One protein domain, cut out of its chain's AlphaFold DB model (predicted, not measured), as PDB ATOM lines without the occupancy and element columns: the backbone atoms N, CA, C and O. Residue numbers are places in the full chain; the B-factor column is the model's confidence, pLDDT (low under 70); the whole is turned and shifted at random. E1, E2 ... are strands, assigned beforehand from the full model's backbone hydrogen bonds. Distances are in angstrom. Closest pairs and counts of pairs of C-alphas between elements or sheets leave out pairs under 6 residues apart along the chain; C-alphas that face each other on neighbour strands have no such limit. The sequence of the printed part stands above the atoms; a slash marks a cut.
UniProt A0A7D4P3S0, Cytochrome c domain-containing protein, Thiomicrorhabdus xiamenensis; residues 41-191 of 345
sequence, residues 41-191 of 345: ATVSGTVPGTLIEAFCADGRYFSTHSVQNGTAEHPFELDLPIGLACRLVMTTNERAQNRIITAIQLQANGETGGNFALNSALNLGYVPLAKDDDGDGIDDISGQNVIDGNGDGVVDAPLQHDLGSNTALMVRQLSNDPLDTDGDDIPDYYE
ATOM      1  N   ALA A  41     -42.350  15.217 -13.593       92.94
ATOM      2  CA  ALA A  41     -42.803  13.899 -13.985       92.94
ATOM      3  C   ALA A  41     -41.635  12.917 -13.929       92.94
ATOM      4  O   ALA A  41     -40.545  13.190 -14.421       92.94
ATOM      5  N   THR A  42     -41.894  11.739 -13.372       96.12
ATOM      6  CA  THR A  42     -40.891  10.679 -13.282       96.12
ATOM      7  C   THR A  42     -40.753   9.949 -14.616       96.12
ATOM      8  O   THR A  42     -41.734   9.404 -15.135       96.12
ATOM      9  N   VAL A  43     -39.533   9.872 -15.137       96.31
ATOM     10  CA  VAL A  43     -39.108   8.884 -16.130       96.31
ATOM     11  C   VAL A  43     -38.609   7.650 -15.389       96.31
ATOM     12  O   VAL A  43     -37.802   7.738 -14.470       96.31
ATOM     13  N   SER A  44     -39.110   6.484 -15.774       96.38
ATOM     14  CA  SER A  44     -38.756   5.205 -15.159       96.38
ATOM     15  C   SER A  44     -38.490   4.151 -16.221       96.38
ATOM     16  O   SER A  44     -39.043   4.208 -17.318       96.38
ATOM     17  N   GLY A  45     -37.691   3.148 -15.893       94.75
ATOM     18  CA  GLY A  45     -37.403   2.051 -16.810       94.75
ATOM     19  C   GLY A  45     -36.398   1.078 -16.224       94.75
ATOM     20  O   GLY A  45     -36.074   1.139 -15.037       94.75
ATOM     21  N   THR A  46     -35.916   0.172 -17.063       93.81
ATOM     22  CA  THR A  46     -34.774  -0.688 -16.781       93.81
ATOM     23  C   THR A  46     -33.713  -0.516 -17.859       93.81
ATOM     24  O   THR A  46     -34.025  -0.413 -19.041       93.81
ATOM     25  N   VAL A  47     -32.457  -0.498 -17.433       91.69
ATOM     26  CA  VAL A  47     -31.283  -0.283 -18.284       91.69
ATOM     27  C   VAL A  47     -30.172  -1.257 -17.897       91.69
ATOM     28  O   VAL A  47     -30.077  -1.635 -16.727       91.69
ATOM     29  N   PRO A  48     -29.303  -1.664 -18.829       85.75
ATOM     30  CA  PRO A  48     -28.063  -2.361 -18.487       85.75
ATOM     31  C   PRO A  48     -27.019  -1.424 -17.860       85.75
ATOM     32  O   PRO A  48     -26.136  -1.893 -17.138       85.75
ATOM     33  N   GLY A  49     -27.132  -0.116 -18.110       78.69
ATOM     34  CA  GLY A  49     -26.270   0.921 -17.555       78.69
ATOM     35  C   GLY A  49     -26.432   1.150 -16.062       78.69
ATOM     36  O   GLY A  49     -27.261   0.529 -15.384       78.69
ATOM     37  N   THR A  50     -25.595   2.037 -15.546       84.12
ATOM     38  CA  THR A  50     -25.445   2.328 -14.113       84.12
ATOM     39  C   THR A  50     -25.739   3.780 -13.776       84.12
ATOM     40  O   THR A  50     -26.248   4.026 -12.682       84.12
ATOM     41  N   LEU A  51     -25.498   4.699 -14.709       89.19
ATOM     42  CA  LEU A  51     -25.803   6.120 -14.601       89.19
ATOM     43  C   LEU A  51     -26.743   6.516 -15.747       89.19
ATOM     44  O   LEU A  51     -26.587   6.046 -16.875       89.19
ATOM     45  N   ILE A  52     -27.768   7.294 -15.406       92.25
ATOM     46  CA  ILE A  52     -28.739   7.867 -16.332       92.25
ATOM     47  C   ILE A  52     -28.779   9.361 -16.083       92.25
ATOM     48  O   ILE A  52     -28.994   9.791 -14.946       92.25
ATOM     49  N   GLU A  53     -28.591  10.114 -17.151       91.88
ATOM     50  CA  GLU A  53     -28.418  11.558 -17.154       91.88
ATOM     51  C   GLU A  53     -29.434  12.180 -18.099       91.88
ATOM     52  O   GLU A  53     -29.839  11.567 -19.092       91.88
ATOM     53  N   ALA A  54     -29.879  13.380 -17.758       91.88
ATOM     54  CA  ALA A  54     -30.751  14.185 -18.578       91.88
ATOM     55  C   ALA A  54     -30.222  15.610 -18.641       91.88
ATOM     56  O   ALA A  54     -30.065  16.247 -17.604       91.88
ATOM     57  N   PHE A  55     -30.025  16.087 -19.863       87.19
ATOM     58  CA  PHE A  55     -29.609  17.452 -20.166       87.19
ATOM     59  C   PHE A  55     -30.820  18.171 -20.745       87.19
ATOM     60  O   PHE A  55     -31.487  17.632 -21.639       87.19
ATOM     61  N   CYS A  56     -31.175  19.326 -20.199       83.94
ATOM     62  CA  CYS A  56     -32.382  20.041 -20.583       83.94
ATOM     63  C   CYS A  56     -32.061  21.333 -21.333       83.94
ATOM     64  O   CYS A  56     -31.053  21.982 -21.107       83.94
ATOM     65  N   ALA A  57     -32.966  21.748 -22.218       75.12
ATOM     66  CA  ALA A  57     -32.775  22.907 -23.092       75.12
ATOM     67  C   ALA A  57     -32.708  24.268 -22.363       75.12
ATOM     68  O   ALA A  57     -32.580  25.302 -23.019       75.12
ATOM     69  N   ASP A  58     -32.899  24.291 -21.041       69.25
ATOM     70  CA  ASP A  58     -32.693  25.455 -20.175       69.25
ATOM     71  C   ASP A  58     -31.346  25.424 -19.432       69.25
ATOM     72  O   ASP A  58     -31.177  26.242 -18.538       69.25
ATOM     73  N   GLY A  59     -30.435  24.512 -19.788       67.56
ATOM     74  CA  GLY A  59     -29.147  24.278 -19.120       67.56
ATOM     75  C   GLY A  59     -29.235  23.117 -18.135       67.56
ATOM     76  O   GLY A  59     -28.441  22.197 -18.169       67.56
ATOM     77  N   ARG A  60     -30.326  23.031 -17.366       75.50
ATOM     78  CA  ARG A  60     -30.415  22.115 -16.219       75.50
ATOM     79  C   ARG A  60     -30.074  20.654 -16.511       75.50
ATOM     80  O   ARG A  60     -30.755  19.963 -17.280       75.50
ATOM     81  N   TYR A  61     -29.152  20.148 -15.707       81.38
ATOM     82  CA  TYR A  61     -28.773  18.747 -15.634       81.38
ATOM     83  C   TYR A  61     -29.461  17.969 -14.493       81.38
ATOM     84  O   TYR A  61     -29.589  18.414 -13.349       81.38
ATOM     85  N   PHE A  62     -29.885  16.737 -14.787       86.38
ATOM     86  CA  PHE A  62     -30.429  15.800 -13.805       86.38
ATOM     87  C   PHE A  62     -29.798  14.423 -13.968       86.38
ATOM     88  O   PHE A  62     -29.685  13.914 -15.077       86.38
ATOM     89  N   SER A  63     -29.504  13.735 -12.863       91.81
ATOM     90  CA  SER A  63     -28.990  12.367 -12.939       91.81
ATOM     91  C   SER A  63     -29.514  11.437 -11.855       91.81
ATOM     92  O   SER A  63     -29.977  11.829 -10.780       91.81
ATOM     93  N   THR A  64     -29.471  10.143 -12.157       93.50
ATOM     94  CA  THR A  64     -29.826   9.067 -11.237       93.50
ATOM     95  C   THR A  64     -28.979   7.840 -11.520       93.50
ATOM     96  O   THR A  64     -28.505   7.616 -12.632       93.50
ATOM     97  N   HIS A  65     -28.806   7.000 -10.506       92.38
ATOM     98  CA  HIS A  65     -28.150   5.712 -10.680       92.38
ATOM     99  C   HIS A  65     -29.185   4.595 -10.722       92.38
ATOM    100  O   HIS A  65     -30.110   4.545  -9.904       92.38
ATOM    101  N   SER A  66     -28.992   3.648 -11.636       91.81
ATOM    102  CA  SER A  66     -29.820   2.450 -11.686       91.81
ATOM    103  C   SER A  66     -29.512   1.521 -10.499       91.81
ATOM    104  O   SER A  66     -28.401   1.459  -9.961       91.81
ATOM    105  N   VAL A  67     -30.518   0.772 -10.046       92.31
ATOM    106  CA  VAL A  67     -30.376  -0.137  -8.905       92.31
ATOM    107  C   VAL A  67     -29.963  -1.518  -9.397       92.31
ATOM    108  O   VAL A  67     -30.785  -2.294  -9.886       92.31
ATOM    109  N   GLN A  68     -28.695  -1.881  -9.194       85.94
ATOM    110  CA  GLN A  68     -28.227  -3.230  -9.511       85.94
ATOM    111  C   GLN A  68     -29.019  -4.295  -8.737       85.94
ATOM    112  O   GLN A  68     -29.076  -4.313  -7.504       85.94
ATOM    113  N   ASN A  69     -29.601  -5.232  -9.476       85.75
ATOM    114  CA  ASN A  69     -30.442  -6.315  -8.961       85.75
ATOM    115  C   ASN A  69     -29.916  -7.709  -9.367       85.75
ATOM    116  O   ASN A  69     -30.588  -8.718  -9.140       85.75
ATOM    117  N   GLY A  70     -28.711  -7.771  -9.947       80.19
ATOM    118  CA  GLY A  70     -28.089  -9.001 -10.440       80.19
ATOM    119  C   GLY A  70     -28.647  -9.504 -11.776       80.19
ATOM    120  O   GLY A  70     -28.389 -10.657 -12.130       80.19
ATOM    121  N   THR A  71     -29.418  -8.682 -12.492       86.94
ATOM    122  CA  THR A  71     -29.848  -8.914 -13.881       86.94
ATOM    123  C   THR A  71     -29.195  -7.881 -14.808       86.94
ATOM    124  O   THR A  71     -28.422  -7.060 -14.339       86.94
ATOM    125  N   ALA A  72     -29.476  -7.933 -16.113       82.94
ATOM    126  CA  ALA A  72     -29.096  -6.879 -17.064       82.94
ATOM    127  C   ALA A  72     -30.150  -5.751 -17.159       82.94
ATOM    128  O   ALA A  72     -30.040  -4.869 -17.998       82.94
ATOM    129  N   GLU A  73     -31.197  -5.807 -16.331       90.62
ATOM    130  CA  GLU A  73     -32.321  -4.872 -16.319       90.62
ATOM    131  C   GLU A  73     -32.345  -4.140 -14.972       90.62
ATOM    132  O   GLU A  73     -33.100  -4.500 -14.059       90.62
ATOM    133  N   HIS A  74     -31.483  -3.140 -14.815       91.88
ATOM    134  CA  HIS A  74     -31.384  -2.349 -13.595       91.88
ATOM    135  C   HIS A  74     -32.459  -1.253 -13.585       91.88
ATOM    136  O   HIS A  74     -32.456  -0.405 -14.477       91.88
ATOM    137  N   PRO A  75     -33.398  -1.246 -12.622       94.94
ATOM    138  CA  PRO A  75     -34.431  -0.222 -12.563       94.94
ATOM    139  C   PRO A  75     -33.867   1.143 -12.173       94.94
ATOM    140  O   PRO A  75     -33.007   1.227 -11.295       94.94
ATOM    141  N   PHE A  76     -34.411   2.197 -12.770       95.69
ATOM    142  CA  PHE A  76     -34.117   3.586 -12.426       95.69
ATOM    143  C   PHE A  76     -35.401   4.425 -12.397       95.69
ATOM    144  O   PHE A  76     -36.406   4.073 -13.026       95.69
ATOM    145  N   GLU A  77     -35.346   5.529 -11.656       96.19
ATOM    146  CA  GLU A  77     -36.356   6.587 -11.621       96.19
ATOM    147  C   GLU A  77     -35.620   7.935 -11.620       96.19
ATOM    148  O   GLU A  77     -34.671   8.115 -10.849       96.19
ATOM    149  N   LEU A  78     -36.037   8.845 -12.502       95.06
ATOM    150  CA  LEU A  78     -35.495  10.193 -12.662       95.06
ATOM    151  C   LEU A  78     -36.658  11.179 -12.778       95.06
ATOM    152  O   LEU A  78     -37.511  11.021 -13.649       95.06
ATOM    153  N   ASP A  79     -36.716  12.173 -11.900       94.31
ATOM    154  CA  ASP A  79     -37.754  13.204 -11.944       94.31
ATOM    155  C   ASP A  79     -37.285  14.368 -12.816       94.31
ATOM    156  O   ASP A  79     -36.271  14.987 -12.509       94.31
ATOM    157  N   LEU A  80     -38.036  14.671 -13.877       91.25
ATOM    158  CA  LEU A  80     -37.740  15.767 -14.804       91.25
ATOM    159  C   LEU A  80     -38.881  16.794 -14.825       91.25
ATOM    160  O   LEU A  80     -40.042  16.419 -14.604       91.25
ATOM    161  N   PRO A  81     -38.611  18.077 -15.112       86.75
ATOM    162  CA  PRO A  81     -39.657  19.085 -15.249       86.75
ATOM    163  C   PRO A  81     -40.630  18.770 -16.398       86.75
ATOM    164  O   PRO A  81     -40.236  18.387 -17.500       86.75
ATOM    165  N   ILE A  82     -41.932  18.941 -16.160       86.19
ATOM    166  CA  ILE A  82     -42.958  18.807 -17.203       86.19
ATOM    167  C   ILE A  82     -42.836  19.968 -18.195       86.19
ATOM    168  O   ILE A  82     -42.678  21.124 -17.812       86.19
ATOM    169  N   GLY A  83     -42.965  19.668 -19.488       82.44
ATOM    170  CA  GLY A  83     -42.975  20.656 -20.568       82.44
ATOM    171  C   GLY A  83     -41.597  21.165 -21.006       82.44
ATOM    172  O   GLY A  83     -41.506  21.712 -22.106       82.44
ATOM    173  N   LEU A  84     -40.556  20.940 -20.204       83.50
ATOM    174  CA  LEU A  84     -39.167  21.218 -20.551       83.50
ATOM    175  C   LEU A  84     -38.638  20.133 -21.493       83.50
ATOM    176  O   LEU A  84     -38.924  18.953 -21.296       83.50
ATOM    177  N   ALA A  85     -37.934  20.541 -22.548       86.38
ATOM    178  CA  ALA A  85     -37.287  19.608 -23.459       86.38
ATOM    179  C   ALA A  85     -35.982  19.135 -22.825       86.38
ATOM    180  O   ALA A  85     -35.159  19.968 -22.470       86.38
ATOM    181  N   CYS A  86     -35.824  17.825 -22.688       89.56
ATOM    182  CA  CYS A  86     -34.595  17.212 -22.219       89.56
ATOM    183  C   CYS A  86     -34.238  16.032 -23.117       89.56
ATOM    184  O   CYS A  86     -35.116  15.414 -23.728       89.56
ATOM    185  N   ARG A  87     -32.955  15.702 -23.157       90.75
ATOM    186  CA  ARG A  87     -32.423  14.471 -23.745       90.75
ATOM    187  C   ARG A  87     -32.022  13.500 -22.650       90.75
ATOM    188  O   ARG A  87     -31.896  13.896 -21.497       90.75
ATOM    189  N   LEU A  88     -31.849  12.228 -22.997       92.88
ATOM    190  CA  LEU A  88     -31.381  11.208 -22.061       92.88
ATOM    191  C   LEU A  88     -30.092  10.580 -22.557       92.88
ATOM    192  O   LEU A  88     -30.000  10.165 -23.710       92.88
ATOM    193  N   VAL A  89     -29.153  10.422 -21.637       90.06
ATOM    194  CA  VAL A  89     -27.917   9.684 -21.847       90.06
ATOM    195  C   VAL A  89     -27.829   8.581 -20.807       90.06
ATOM    196  O   VAL A  89     -28.229   8.730 -19.650       90.06
ATOM    197  N   MET A  90     -27.352   7.424 -21.241       89.69
ATOM    198  CA  MET A  90     -27.040   6.309 -20.370       89.69
ATOM    199  C   MET A  90     -25.553   6.017 -20.433       89.69
ATOM    200  O   MET A  90     -25.010   5.748 -21.500       89.69
ATOM    201  N   THR A  91     -24.936   5.921 -19.266       85.06
ATOM    202  CA  THR A  91     -23.571   5.434 -19.131       85.06
ATOM    203  C   THR A  91     -23.571   3.996 -18.637       85.06
ATOM    204  O   THR A  91     -24.270   3.621 -17.682       85.06
ATOM    205  N   THR A  92     -22.727   3.168 -19.244       82.56
ATOM    206  CA  THR A  92     -22.467   1.807 -18.778       82.56
ATOM    207  C   THR A  92     -20.997   1.629 -18.430       82.56
ATOM    208  O   THR A  92     -20.124   2.244 -19.031       82.56
ATOM    209  N   ASN A  93     -20.718   0.800 -17.419       72.00
ATOM    210  CA  ASN A  93     -19.376   0.618 -16.853       72.00
ATOM    211  C   ASN A  93     -18.731   1.925 -16.350       72.00
ATOM    212  O   ASN A  93     -17.538   2.143 -16.532       72.00
ATOM    213  N   GLU A  94     -19.493   2.747 -15.629       66.62
ATOM    214  CA  GLU A  94     -19.137   4.086 -15.137       66.62
ATOM    215  C   GLU A  94     -17.843   4.180 -14.299       66.62
ATOM    216  O   GLU A  94     -17.353   5.266 -14.023       66.62
ATOM    217  N   ARG A  95     -17.283   3.049 -13.850       59.06
ATOM    218  CA  ARG A  95     -16.045   2.980 -13.041       59.06
ATOM    219  C   ARG A  95     -14.893   2.255 -13.728       59.06
ATOM    220  O   ARG A  95     -13.902   1.927 -13.068       59.06
ATOM    221  N   ALA A  96     -15.051   1.908 -14.997       64.44
ATOM    222  CA  ALA A  96     -14.053   1.184 -15.762       64.44
ATOM    223  C   ALA A  96     -13.487   2.076 -16.869       64.44
ATOM    224  O   ALA A  96     -14.128   3.018 -17.304       64.44
ATOM    225  N   GLN A  97     -12.287   1.742 -17.347       57.84
ATOM    226  CA  GLN A  97     -11.650   2.442 -18.474       57.84
ATOM    227  C   GLN A  97     -12.366   2.209 -19.818       57.84
ATOM    228  O   GLN A  97     -11.931   2.726 -20.832       57.84
ATOM    229  N   ASN A  98     -13.413   1.383 -19.832       65.25
ATOM    230  CA  ASN A  98     -14.276   1.110 -20.977       65.25
ATOM    231  C   ASN A  98     -15.712   1.552 -20.655       65.25
ATOM    232  O   ASN A  98     -16.662   0.763 -20.736       65.25
ATOM    233  N   ARG A  99     -15.830   2.786 -20.155       72.50
ATOM    234  CA  ARG A  99     -17.109   3.458 -19.972       72.50
ATOM    235  C   ARG A  99     -17.699   3.694 -21.357       72.50
ATOM    236  O   ARG A  99     -17.015   4.209 -22.224       72.50
ATOM    237  N   ILE A 100     -18.947   3.295 -21.531       75.62
ATOM    238  CA  ILE A 100     -19.687   3.489 -22.775       75.62
ATOM    239  C   ILE A 100     -20.774   4.504 -22.476       75.62
ATOM    240  O   ILE A 100     -21.559   4.300 -21.541       75.62
ATOM    241  N   ILE A 101     -20.822   5.557 -23.276       78.25
ATOM    242  CA  ILE A 101     -21.851   6.587 -23.236       78.25
ATOM    243  C   ILE A 101     -22.817   6.304 -24.384       78.25
ATOM    244  O   ILE A 101     -22.413   5.965 -25.489       78.25
ATOM    245  N   THR A 102     -24.115   6.349 -24.112       83.25
ATOM    246  CA  THR A 102     -25.137   6.052 -25.113       83.25
ATOM    247  C   THR A 102     -26.257   7.070 -24.994       83.25
ATOM    248  O   THR A 102     -27.062   7.006 -24.059       83.25
ATOM    249  N   ALA A 103     -26.324   7.991 -25.953       87.12
ATOM    250  CA  ALA A 103     -27.467   8.879 -26.122       87.12
ATOM    251  C   ALA A 103     -28.721   8.065 -26.484       87.12
ATOM    252  O   ALA A 103     -28.646   7.075 -27.215       87.12
ATOM    253  N   ILE A 104     -29.883   8.450 -25.954       89.50
ATOM    254  CA  ILE A 104     -31.153   7.744 -26.157       89.50
ATOM    255  C   ILE A 104     -32.128   8.661 -26.899       89.50
ATOM    256  O   ILE A 104     -32.699   9.587 -26.323       89.50
ATOM    257  N   GLN A 105     -32.405   8.331 -28.159       90.06
ATOM    258  CA  GLN A 105     -33.491   8.924 -28.932       90.06
ATOM    259  C   GLN A 105     -34.817   8.241 -28.592       90.06
ATOM    260  O   GLN A 105     -34.949   7.015 -28.654       90.06
ATOM    261  N   LEU A 106     -35.851   9.030 -28.310       90.94
ATOM    262  CA  LEU A 106     -37.196   8.502 -28.108       90.94
ATOM    263  C   LEU A 106     -38.009   8.621 -29.394       90.94
ATOM    264  O   LEU A 106     -38.135   9.697 -29.978       90.94
ATOM    265  N   GLN A 107     -38.623   7.511 -29.799       90.44
ATOM    266  CA  GLN A 107     -39.611   7.496 -30.867       90.44
ATOM    267  C   GLN A 107     -41.019   7.378 -30.277       90.44
ATOM    268  O   GLN A 107     -41.354   6.410 -29.592       90.44
ATOM    269  N   ALA A 108     -41.871   8.365 -30.551       89.88
ATOM    270  CA  ALA A 108     -43.269   8.353 -30.137       89.88
ATOM    271  C   ALA A 108     -44.165   9.054 -31.159       89.88
ATOM    272  O   ALA A 108     -43.809  10.061 -31.760       89.88
ATOM    273  N   ASN A 109     -45.378   8.529 -31.348       87.75
ATOM    274  CA  ASN A 109     -46.396   9.077 -32.256       87.75
ATOM    275  C   ASN A 109     -45.928   9.278 -33.716       87.75
ATOM    276  O   ASN A 109     -46.560  10.024 -34.461       87.75
ATOM    277  N   GLY A 110     -44.885   8.559 -34.145       83.62
ATOM    278  CA  GLY A 110     -44.308   8.662 -35.489       83.62
ATOM    279  C   GLY A 110     -43.228   9.737 -35.646       83.62
ATOM    280  O   GLY A 110     -42.798   9.970 -36.772       83.62
ATOM    281  N   GLU A 111     -42.798  10.364 -34.550       85.12
ATOM    282  CA  GLU A 111     -41.659  11.283 -34.477       85.12
ATOM    283  C   GLU A 111     -40.523  10.620 -33.683       85.12
ATOM    284  O   GLU A 111     -40.799   9.846 -32.766       85.12
ATOM    285  N   THR A 112     -39.273  10.910 -34.042       86.38
ATOM    286  CA  THR A 112     -38.049  10.437 -33.371       86.38
ATOM    287  C   THR A 112     -37.155  11.644 -33.105       86.38
ATOM    288  O   THR A 112     -37.078  12.514 -33.971       86.38
ATOM    289  N   GLY A 113     -36.507  11.695 -31.942       85.94
ATOM    290  CA  GLY A 113     -35.519  12.722 -31.599       85.94
ATOM    291  C   GLY A 113     -34.876  12.475 -30.236       85.94
ATOM    292  O   GLY A 113     -35.441  11.729 -29.427       85.94
ATOM    293  N   GLY A 114     -33.715  13.088 -29.984       86.00
ATOM    294  CA  GLY A 114     -33.042  13.056 -28.681       86.00
ATOM    295  C   GLY A 114     -33.784  13.886 -27.639       86.00
ATOM    296  O   GLY A 114     -33.973  13.453 -26.505       86.00
ATOM    297  N   ASN A 115     -34.327  15.030 -28.056       87.94
ATOM    298  CA  ASN A 115     -35.107  15.908 -27.194       87.94
ATOM    299  C   ASN A 115     -36.569  15.455 -27.040       87.94
ATOM    300  O   ASN A 115     -37.304  15.250 -28.012       87.94
ATOM    301  N   PHE A 116     -37.059  15.402 -25.804       91.38
ATOM    302  CA  PHE A 116     -38.467  15.176 -25.491       91.38
ATOM    303  C   PHE A 116     -38.916  16.027 -24.306       91.38
ATOM    304  O   PHE A 116     -38.151  16.337 -23.406       91.38
ATOM    305  N   ALA A 117     -40.199  16.376 -24.283       89.38
ATOM    306  CA  ALA A 117     -40.833  17.019 -23.142       89.38
ATOM    307  C   ALA A 117     -41.873  16.089 -22.522       89.38
ATOM    308  O   ALA A 117     -42.697  15.504 -23.234       89.38
ATOM    309  N   LEU A 118     -41.866  15.973 -21.196       91.38
ATOM    310  CA  LEU A 118     -42.858  15.183 -20.474       91.38
ATOM    311  C   LEU A 118     -44.158  15.965 -20.293       91.38
ATOM    312  O   LEU A 118     -44.148  17.161 -20.034       91.38
ATOM    313  N   ASN A 119     -45.283  15.260 -20.373       89.94
ATOM    314  CA  ASN A 119     -46.608  15.736 -19.959       89.94
ATOM    315  C   ASN A 119     -47.082  15.046 -18.670       89.94
ATOM    316  O   ASN A 119     -47.977  15.530 -17.979       89.94
ATOM    317  N   SER A 120     -46.548  13.857 -18.396       91.75
ATOM    318  CA  SER A 120     -46.855  13.026 -17.233       91.75
ATOM    319  C   SER A 120     -45.756  11.980 -17.058       91.75
ATOM    320  O   SER A 120     -44.916  11.829 -17.939       91.75
ATOM    321  N   ALA A 121     -45.805  11.207 -15.971       93.12
ATOM    322  CA  ALA A 121     -44.858  10.119 -15.744       93.12
ATOM    323  C   ALA A 121     -44.741   9.182 -16.962       93.12
ATOM    324  O   ALA A 121     -45.750   8.759 -17.542       93.12
ATOM    325  N   LEU A 122     -43.503   8.856 -17.316       95.06
ATOM    326  CA  LEU A 122     -43.135   8.038 -18.461       95.06
ATOM    327  C   LEU A 122     -42.460   6.756 -17.973       95.06
ATOM    328  O   LEU A 122     -41.590   6.775 -17.106       95.06
ATOM    329  N   ASN A 123     -42.857   5.622 -18.542       95.19
ATOM    330  CA  ASN A 123     -42.166   4.359 -18.337       95.19
ATOM    331  C   ASN A 123     -41.594   3.896 -19.678       95.19
ATOM    332  O   ASN A 123     -42.360   3.624 -20.604       95.19
ATOM    333  N   LEU A 124     -40.268   3.828 -19.769       92.88
ATOM    334  CA  LEU A 124     -39.543   3.394 -20.957       92.88
ATOM    335  C   LEU A 124     -39.563   1.868 -21.123       92.88
ATOM    336  O   LEU A 124     -39.259   1.360 -22.192       92.88
ATOM    337  N   GLY A 125     -39.949   1.102 -20.104       92.44
ATOM    338  CA  GLY A 125     -39.745  -0.343 -20.104       92.44
ATOM    339  C   GLY A 125     -38.254  -0.668 -20.054       92.44
ATOM    340  O   GLY A 125     -37.512   0.004 -19.345       92.44
ATOM    341  N   TYR A 126     -37.833  -1.700 -20.786       91.00
ATOM    342  CA  TYR A 126     -36.418  -2.046 -20.911       91.00
ATOM    343  C   TYR A 126     -35.801  -1.324 -22.105       91.00
ATOM    344  O   TYR A 126     -36.257  -1.525 -23.233       91.00
ATOM    345  N   VAL A 127     -34.769  -0.526 -21.842       88.94
ATOM    346  CA  VAL A 127     -33.946   0.150 -22.849       88.94
ATOM    347  C   VAL A 127     -32.647  -0.654 -22.994       88.94
ATOM    348  O   VAL A 127     -31.799  -0.605 -22.097       88.94
ATOM    349  N   PRO A 128     -32.505  -1.480 -24.047       83.31
ATOM    350  CA  PRO A 128     -31.313  -2.298 -24.242       83.31
ATOM    351  C   PRO A 128     -30.135  -1.453 -24.735       83.31
ATOM    352  O   PRO A 128     -30.318  -0.556 -25.542       83.31
ATOM    353  N   LEU A 129     -28.917  -1.801 -24.327       77.12
ATOM    354  CA  LEU A 129     -27.716  -1.377 -25.050       77.12
ATOM    355  C   LEU A 129     -27.683  -2.111 -26.391       77.12
ATOM    356  O   LEU A 129     -27.714  -3.345 -26.387       77.12
ATOM    357  N   ALA A 130     -27.601  -1.372 -27.494       68.75
ATOM    358  CA  ALA A 130     -27.234  -1.946 -28.782       68.75
ATOM    359  C   ALA A 130     -25.761  -2.374 -28.708       68.75
ATOM    360  O   ALA A 130     -24.915  -1.607 -28.248       68.75
ATOM    361  N   LYS A 131     -25.482  -3.627 -29.062       66.38
ATOM    362  CA  LYS A 131     -24.156  -4.236 -28.914       66.38
ATOM    363  C   LYS A 131     -23.770  -4.947 -30.189       66.38
ATOM    364  O   LYS A 131     -24.603  -5.633 -30.769       66.38
ATOM    365  N   ASP A 132     -22.505  -4.832 -30.553       64.06
ATOM    366  CA  ASP A 132     -21.875  -5.651 -31.583       64.06
ATOM    367  C   ASP A 132     -20.819  -6.546 -30.908       64.06
ATOM    368  O   ASP A 132     -19.613  -6.317 -31.011       64.06
ATOM    369  N   ASP A 133     -21.260  -7.544 -30.125       68.69
ATOM    370  CA  ASP A 133     -20.342  -8.406 -29.363       68.69
ATOM    371  C   ASP A 133     -19.446  -9.251 -30.304       68.69
ATOM    372  O   ASP A 133     -18.414  -9.781 -29.861       68.69
ATOM    373  N   ASP A 134     -19.831  -9.433 -31.576       64.50
ATOM    374  CA  ASP A 134     -19.095 -10.234 -32.562       64.50
ATOM    375  C   ASP A 134     -18.301  -9.429 -33.611       64.50
ATOM    376  O   ASP A 134     -17.448 -10.014 -34.303       64.50
ATOM    377  N   GLY A 135     -18.457  -8.101 -33.616       64.38
ATOM    378  CA  GLY A 135     -17.700  -7.143 -34.419       64.38
ATOM    379  C   GLY A 135     -17.990  -7.252 -35.915       64.38
ATOM    380  O   GLY A 135     -17.091  -7.006 -36.734       64.38
ATOM    381  N   ASP A 136     -19.179  -7.727 -36.291       70.12
ATOM    382  CA  ASP A 136     -19.578  -7.898 -37.687       70.12
ATOM    383  C   ASP A 136     -20.232  -6.641 -38.297       70.12
ATOM    384  O   ASP A 136     -20.496  -6.600 -39.511       70.12
ATOM    385  N   GLY A 137     -20.375  -5.589 -37.484       63.38
ATOM    386  CA  GLY A 137     -20.984  -4.315 -37.828       63.38
ATOM    387  C   GLY A 137     -22.508  -4.357 -37.776       63.38
ATOM    388  O   GLY A 137     -23.139  -3.540 -38.456       63.38
ATOM    389  N   ILE A 138     -23.105  -5.311 -37.054       62.75
ATOM    390  CA  ILE A 138     -24.551  -5.481 -36.886       62.75
ATOM    391  C   ILE A 138     -24.898  -5.596 -35.397       62.75
ATOM    392  O   ILE A 138     -24.295  -6.357 -34.657       62.75
ATOM    393  N   ASP A 139     -25.928  -4.872 -34.958       66.88
ATOM    394  CA  ASP A 139     -26.386  -4.924 -33.575       66.88
ATOM    395  C   ASP A 139     -27.013  -6.298 -33.313       66.88
ATOM    396  O   ASP A 139     -27.995  -6.686 -33.959       66.88
ATOM    397  N   ASP A 140     -26.479  -7.010 -32.327       68.44
ATOM    398  CA  ASP A 140     -26.898  -8.342 -31.898       68.44
ATOM    399  C   ASP A 140     -28.378  -8.405 -31.488       68.44
ATOM    400  O   ASP A 140     -28.993  -9.482 -31.479       68.44
ATOM    401  N   ILE A 141     -28.963  -7.258 -31.123       65.25
ATOM    402  CA  ILE A 141     -30.348  -7.156 -30.662       65.25
ATOM    403  C   ILE A 141     -31.281  -6.709 -31.793       65.25
ATOM    404  O   ILE A 141     -32.262  -7.404 -32.084       65.25
ATOM    405  N   SER A 142     -31.022  -5.560 -32.422       61.69
ATOM    406  CA  SER A 142     -31.911  -4.983 -33.441       61.69
ATOM    407  C   SER A 142     -31.634  -5.470 -34.867       61.69
ATOM    408  O   SER A 142     -32.523  -5.389 -35.723       61.69
ATOM    409  N   GLY A 143     -30.439  -6.004 -35.140       63.62
ATOM    410  CA  GLY A 143     -29.995  -6.397 -36.478       63.62
ATOM    411  C   GLY A 143     -29.717  -5.213 -37.411       63.62
ATOM    412  O   GLY A 143     -29.755  -5.384 -38.635       63.62
ATOM    413  N   GLN A 144     -29.529  -4.010 -36.862       64.56
ATOM    414  CA  GLN A 144     -29.195  -2.797 -37.608       64.56
ATOM    415  C   GLN A 144     -27.682  -2.653 -37.773       64.56
ATOM    416  O   GLN A 144     -26.923  -3.193 -36.983       64.56
ATOM    417  N   ASN A 145     -27.244  -1.935 -38.810       60.66
ATOM    418  CA  ASN A 145     -25.824  -1.643 -38.995       60.66
ATOM    419  C   ASN A 145     -25.304  -0.788 -37.836       60.66
ATOM    420  O   ASN A 145     -25.888   0.253 -37.541       60.66
ATOM    421  N   VAL A 146     -24.178  -1.204 -37.271       62.56
ATOM    422  CA  VAL A 146     -23.460  -0.517 -36.204       62.56
ATOM    423  C   VAL A 146     -22.299   0.239 -36.826       62.56
ATOM    424  O   VAL A 146     -21.526  -0.322 -37.608       62.56
ATOM    425  N   ILE A 147     -22.217   1.535 -36.540       60.72
ATOM    426  CA  ILE A 147     -20.997   2.309 -36.737       60.72
ATOM    427  C   ILE A 147     -20.343   2.329 -35.357       60.72
ATOM    428  O   ILE A 147     -20.892   2.941 -34.454       60.72
ATOM    429  N   ASP A 148     -19.263   1.568 -35.210       63.25
ATOM    430  CA  ASP A 148     -18.398   1.515 -34.025       63.25
ATOM    431  C   ASP A 148     -16.994   1.936 -34.495       63.25
ATOM    432  O   ASP A 148     -16.157   1.129 -34.918       63.25
ATOM    433  N   GLY A 149     -16.819   3.244 -34.629       61.19
ATOM    434  CA  GLY A 149     -15.614   3.914 -35.091       61.19
ATOM    435  C   GLY A 149     -14.475   3.844 -34.078       61.19
ATOM    436  O   GLY A 149     -13.315   3.772 -34.498       61.19
ATOM    437  N   ASN A 150     -14.792   3.805 -32.780       59.91
ATOM    438  CA  ASN A 150     -13.807   3.729 -31.697       59.91
ATOM    439  C   ASN A 150     -13.452   2.275 -31.291       59.91
ATOM    440  O   ASN A 150     -12.404   2.037 -30.678       59.91
ATOM    441  N   GLY A 151     -14.237   1.288 -31.731       61.53
ATOM    442  CA  GLY A 151     -14.015  -0.141 -31.518       61.53
ATOM    443  C   GLY A 151     -14.342  -0.621 -30.101       61.53
ATOM    444  O   GLY A 151     -13.715  -1.588 -29.643       61.53
ATOM    445  N   ASP A 152     -15.238   0.063 -29.385       62.38
ATOM    446  CA  ASP A 152     -15.617  -0.256 -28.006       62.38
ATOM    447  C   ASP A 152     -16.742  -1.309 -27.893       62.38
ATOM    448  O   ASP A 152     -17.015  -1.820 -26.794       62.38
ATOM    449  N   GLY A 153     -17.309  -1.722 -29.033       61.84
ATOM    450  CA  GLY A 153     -18.373  -2.718 -29.149       61.84
ATOM    451  C   GLY A 153     -19.786  -2.151 -28.986       61.84
ATOM    452  O   GLY A 153     -20.737  -2.934 -28.841       61.84
ATOM    453  N   VAL A 154     -19.937  -0.824 -28.979       66.25
ATOM    454  CA  VAL A 154     -21.218  -0.113 -28.934       66.25
ATOM    455  C   VAL A 154     -21.370   0.796 -30.150       66.25
ATOM    456  O   VAL A 154     -20.432   1.124 -30.861       66.25
ATOM    457  N   VAL A 155     -22.625   1.092 -30.473       67.25
ATOM    458  CA  VAL A 155     -22.983   1.957 -31.591       67.25
ATOM    459  C   VAL A 155     -22.673   3.410 -31.228       67.25
ATOM    460  O   VAL A 155     -23.252   3.914 -30.270       67.25
ATOM    461  N   ASP A 156     -21.879   4.099 -32.049       65.12
ATOM    462  CA  ASP A 156     -21.597   5.545 -31.943       65.12
ATOM    463  C   ASP A 156     -22.779   6.422 -32.402       65.12
ATOM    464  O   ASP A 156     -22.649   7.622 -32.589       65.12
ATOM    465  N   ALA A 157     -23.940   5.820 -32.660       69.88
ATOM    466  CA  ALA A 157     -25.158   6.531 -33.019       69.88
ATOM    467  C   ALA A 157     -26.160   6.435 -31.864       69.88
ATOM    468  O   ALA A 157     -26.247   5.379 -31.221       69.88
ATOM    469  N   PRO A 158     -26.990   7.469 -31.648       76.31
ATOM    470  CA  PRO A 158     -27.990   7.442 -30.594       76.31
ATOM    471  C   PRO A 158     -28.909   6.214 -30.675       76.31
ATOM    472  O   PRO A 158     -29.443   5.849 -31.730       76.31
ATOM    473  N   LEU A 159     -29.144   5.589 -29.523       83.44
ATOM    474  CA  LEU A 159     -30.035   4.448 -29.382       83.44
ATOM    475  C   LEU A 159     -31.488   4.891 -29.567       83.44
ATOM    476  O   LEU A 159     -32.048   5.597 -28.729       83.44
ATOM    477  N   GLN A 160     -32.142   4.395 -30.614       86.69
ATOM    478  CA  GLN A 160     -33.564   4.643 -30.838       86.69
ATOM    479  C   GLN A 160     -34.444   3.694 -30.028       86.69
ATOM    480  O   GLN A 160     -34.419   2.475 -30.215       86.69
ATOM    481  N   HIS A 161     -35.304   4.262 -29.186       89.81
ATOM    482  CA  HIS A 161     -36.251   3.519 -28.367       89.81
ATOM    483  C   HIS A 161     -37.705   3.849 -28.733       89.81
ATOM    484  O   HIS A 161     -38.204   4.945 -28.463       89.81
ATOM    485  N   ASP A 162     -38.400   2.891 -29.357       89.56
ATOM    486  CA  ASP A 162     -39.789   3.050 -29.816       89.56
ATOM    487  C   ASP A 162     -40.807   2.785 -28.699       89.56
ATOM    488  O   ASP A 162     -40.970   1.670 -28.195       89.56
ATOM    489  N   LEU A 163     -41.552   3.833 -28.354       88.75
ATOM    490  CA  LEU A 163     -42.627   3.826 -27.364       88.75
ATOM    491  C   LEU A 163     -44.023   3.777 -28.010       88.75
ATOM    492  O   LEU A 163     -45.040   3.782 -27.306       88.75
ATOM    493  N   GLY A 164     -44.104   3.732 -29.343       88.06
ATOM    494  CA  GLY A 164     -45.339   3.691 -30.111       88.06
ATOM    495  C   GLY A 164     -46.203   4.938 -29.913       88.06
ATOM    496  O   GLY A 164     -45.733   6.075 -29.938       88.06
ATOM    497  N   SER A 165     -47.516   4.754 -29.748       88.31
ATOM    498  CA  SER A 165     -48.416   5.866 -29.416       88.31
ATOM    499  C   SER A 165     -48.354   6.174 -27.922       88.31
ATOM    500  O   SER A 165     -48.869   5.397 -27.114       88.31
ATOM    501  N   ASN A 166     -47.783   7.322 -27.559       87.44
ATOM    502  CA  ASN A 166     -47.573   7.713 -26.170       87.44
ATOM    503  C   ASN A 166     -48.015   9.165 -25.932       87.44
ATOM    504  O   ASN A 166     -47.710  10.056 -26.714       87.44
ATOM    505  N   THR A 167     -48.770   9.398 -24.856       86.81
ATOM    506  CA  THR A 167     -49.267  10.741 -24.480       86.81
ATOM    507  C   THR A 167     -48.480  11.372 -23.334       86.81
ATOM    508  O   THR A 167     -48.632  12.564 -23.076       86.81
ATOM    509  N   ALA A 168     -47.633  10.583 -22.664       86.38
ATOM    510  CA  ALA A 168     -46.812  11.028 -21.549       86.38
ATOM    511  C   ALA A 168     -45.612  11.869 -21.992       86.38
ATOM    512  O   ALA A 168     -45.064  12.587 -21.164       86.38
ATOM    513  N   LEU A 169     -45.242  11.821 -23.275       90.12
ATOM    514  CA  LEU A 169     -44.179  12.640 -23.844       90.12
ATOM    515  C   LEU A 169     -44.598  13.290 -25.165       90.12
ATOM    516  O   LEU A 169     -45.524  12.833 -25.841       90.12
ATOM    517  N   MET A 170     -43.871  14.334 -25.534       87.31
ATOM    518  CA  MET A 170     -43.839  14.908 -26.873       87.31
ATOM    519  C   MET A 170     -42.387  14.956 -27.315       87.31
ATOM    520  O   MET A 170     -41.576  15.583 -26.637       87.31
ATOM    521  N   VAL A 171     -42.068  14.317 -28.437       88.12
ATOM    522  CA  VAL A 171     -40.751  14.470 -29.059       88.12
ATOM    523  C   VAL A 171     -40.617  15.922 -29.514       88.12
ATOM    524  O   VAL A 171     -41.576  16.534 -29.998       88.12
ATOM    525  N   ARG A 172     -39.451  16.511 -29.276       80.31
ATOM    526  CA  ARG A 172     -39.122  17.881 -29.650       80.31
ATOM    527  C   ARG A 172     -37.960  17.842 -30.625       80.31
ATOM    528  O   ARG A 172     -37.065  17.016 -30.533       80.31
ATOM    529  N   GLN A 173     -38.021  18.736 -31.592       71.50
ATOM    530  CA  GLN A 173     -36.927  19.002 -32.508       71.50
ATOM    531  C   GLN A 173     -36.577  20.457 -32.271       71.50
ATOM    532  O   GLN A 173     -37.414  21.339 -32.498       71.50
ATOM    533  N   LEU A 174     -35.401  20.684 -31.705       64.69
ATOM    534  CA  LEU A 174     -34.897  22.025 -31.487       64.69
ATOM    535  C   LEU A 174     -34.249  22.477 -32.795       64.69
ATOM    536  O   LEU A 174     -33.547  21.726 -33.456       64.69
ATOM    537  N   SER A 175     -34.582  23.685 -33.246       58.56
ATOM    538  CA  SER A 175     -33.985  24.260 -34.461       58.56
ATOM    539  C   SER A 175     -32.573  24.798 -34.229       58.56
ATOM    540  O   SER A 175     -31.892  25.140 -35.189       58.56
ATOM    541  N   ASN A 176     -32.215  24.960 -32.960       59.94
ATOM    542  CA  ASN A 176     -30.896  25.277 -32.448       59.94
ATOM    543  C   ASN A 176     -30.854  24.664 -31.050       59.94
ATOM    544  O   ASN A 176     -31.721  25.011 -30.236       59.94
ATOM    545  N   ASP A 177     -29.933  23.746 -30.821       68.06
ATOM    546  CA  ASP A 177     -29.704  23.131 -29.526       68.06
ATOM    547  C   ASP A 177     -28.290  23.524 -29.094       68.06
ATOM    548  O   ASP A 177     -27.344  23.133 -29.765       68.06
ATOM    549  N   PRO A 178     -28.126  24.368 -28.064       64.69
ATOM    550  CA  PRO A 178     -26.794  24.752 -27.605       64.69
ATOM    551  C   PRO A 178     -26.022  23.578 -26.986       64.69
ATOM    552  O   PRO A 178     -24.849  23.744 -26.706       64.69
ATOM    553  N   LEU A 179     -26.680  22.434 -26.755       71.12
ATOM    554  CA  LEU A 179     -26.090  21.223 -26.183       71.12
ATOM    555  C   LEU A 179     -25.800  20.150 -27.243       71.12
ATOM    556  O   LEU A 179     -25.545  19.007 -26.886       71.12
ATOM    557  N   ASP A 180     -26.045  20.451 -28.518       73.88
ATOM    558  CA  ASP A 180     -25.854  19.572 -29.684       73.88
ATOM    559  C   ASP A 180     -25.671  20.464 -30.904       73.88
ATOM    560  O   ASP A 180     -26.613  20.754 -31.661       73.88
ATOM    561  N   THR A 181     -24.466  21.010 -31.003       70.44
ATOM    562  CA  THR A 181     -24.121  22.031 -31.989       70.44
ATOM    563  C   THR A 181     -24.180  21.470 -33.410       70.44
ATOM    564  O   THR A 181     -24.530  22.197 -34.357       70.44
ATOM    565  N   ASP A 182     -23.866  20.187 -33.580       66.31
ATOM    566  CA  ASP A 182     -23.807  19.525 -34.880       66.31
ATOM    567  C   ASP A 182     -25.135  18.838 -35.290       66.31
ATOM    568  O   ASP A 182     -25.408  18.658 -36.491       66.31
ATOM    569  N   GLY A 183     -26.029  18.616 -34.322       72.00
ATOM    570  CA  GLY A 183     -27.384  18.109 -34.494       72.00
ATOM    571  C   GLY A 183     -27.479  16.585 -34.594       72.00
ATOM    572  O   GLY A 183     -28.406  16.096 -35.265       72.00
ATOM    573  N   ASP A 184     -26.532  15.841 -34.029       71.56
ATOM    574  CA  ASP A 184     -26.488  14.380 -34.065       71.56
ATOM    575  C   ASP A 184     -27.185  13.684 -32.868       71.56
ATOM    576  O   ASP A 184     -27.325  12.455 -32.872       71.56
ATOM    577  N   ASP A 185     -27.754  14.465 -31.938       77.31
ATOM    578  CA  ASP A 185     -28.403  14.076 -30.675       77.31
ATOM    579  C   ASP A 185     -27.455  13.488 -29.594       77.31
ATOM    580  O   ASP A 185     -27.936  12.985 -28.563       77.31
ATOM    581  N   ILE A 186     -26.136  13.563 -29.780       77.75
ATOM    582  CA  ILE A 186     -25.126  13.377 -28.731       77.75
ATOM    583  C   ILE A 186     -24.888  14.745 -28.065       77.75
ATOM    584  O   ILE A 186     -24.994  15.783 -28.708       77.75
ATOM    585  N   PRO A 187     -24.756  14.821 -26.728       78.88
ATOM    586  CA  PRO A 187     -24.353  16.077 -26.105       78.88
ATOM    587  C   PRO A 187     -22.915  16.448 -26.460       78.88
ATOM    588  O   PRO A 187     -22.053  15.587 -26.282       78.88
ATOM    589  N   ASP A 188     -22.673  17.715 -26.808       72.81
ATOM    590  CA  ASP A 188     -21.332  18.273 -27.079       72.81
ATOM    591  C   ASP A 188     -20.337  17.924 -25.942       72.81
ATOM    592  O   ASP A 188     -19.200  17.540 -26.189       72.81
ATOM    593  N   TYR A 189     -20.799  17.890 -24.683       72.81
ATOM    594  CA  TYR A 189     -20.027  17.438 -23.510       72.81
ATOM    595  C   TYR A 189     -19.341  16.062 -23.655       72.81
ATOM    596  O   TYR A 189     -18.336  15.765 -23.003       72.81
ATOM    597  N   TYR A 190     -19.914  15.171 -24.467       74.94
ATOM    598  CA  TYR A 190     -19.391  13.829 -24.704       74.94
ATOM    599  C   TYR A 190     -18.700  13.672 -26.061       74.94
ATOM    600  O   TYR A 190     -18.328  12.540 -26.387       74.94
ATOM    601  N   GLU A 191     -18.524  14.751 -26.819       73.62
ATOM    602  CA  GLU A 191     -17.774  14.752 -28.074       73.62
ATOM    603  C   GLU A 191     -16.253  14.793 -27.841       73.62
ATOM    604  O   GLU A 191     -15.789  14.688 -26.707       73.62
TER     605      GLU A 191
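Overview. This is residues 41 to 191 of the 345 residues of the protein "Cytochrome c domain-containing protein" of Thiomicrorhabdus xiamenensis (UniProt A0A7D4P3S0). The domain is a sandwich, two sheets face to face: a small sheet of E4, E1 and E9 covers part of a larger, twisted branched sheet of E2, E3, E5, E6, E7, E8, E10 and E11. Two long stretches without named elements, residues 127 to 158 and 172 to 191, add much loop to this body. The printed part has 151 residues, with no named helix and eleven named strands, E1 to E11 in order; the class is all strand, though under half of the residues, 61, are in named elements. The small sheet has the order E4, E1, E9 and is mixed, as is the larger one. The whole is compact, with a radius of gyration of the C-alphas of 14.7 A, and spans 40 by 36 by 29 A.

Arrangement. E1, residues 41 to 47, is the inner strand of the small sheet, antiparallel to E4, residues 74 to 81, with N 43 and O 78 2.8 A apart, and parallel to E9, residues 122 to 126, with N 44 and O 122 2.8 A apart. In the larger sheet E2, residues 51 to 56, forms a hairpin with E3, residues 61 to 65, with N 54 and O 62 at 2.7 A. On the other side of E2 is E5, residues 85 to 92, antiparallel, with N 53 and O 89 at 2.9 A. E5, E6, residues 100 to 108, and E7, residues 111 to 113, are a meander, each strand the antiparallel neighbour of the one before; N 90 and O 102 are 2.9 A apart, N 106 and O 113 2.9 A. E8, residues 116 to 118, makes this a Greek key, its fourth strand the antiparallel neighbour of E5, with N 86 and O 116 at 2.9 A. E10, residues 159 to 162, is parallel to E6, with N 105 and O 159 at 2.8 A, and E11, residues 169 to 171, is antiparallel to E8, with N 117 and O 170 at 2.8 A. Between the sheets, the closest C-alphas of E3 and E4 are those of Thr 64 and Leu 78, 6.0 A apart.

Along the chain. E1 begins at C-alpha 41 (-42.803, 13.899, -13.985) and is 18.8 A long. E4 measures 23.0 A, E5 23.6 A and E6 25.2 A, ending at C-alpha 108 (-43.269, 8.353, -30.137). E11 ends at C-alpha 171 (-40.751, 14.470, -29.059).

Size, cuts and confidence. The two C-alphas farthest apart, those of Gly 70 and Ser 175, are 41.4 A apart. The printed part has no cut, and the link E9 to E10 is long, 32 residues. Mean pLDDT of the printed part is 80.3; 40 residues are under 70, among them 137 to 157.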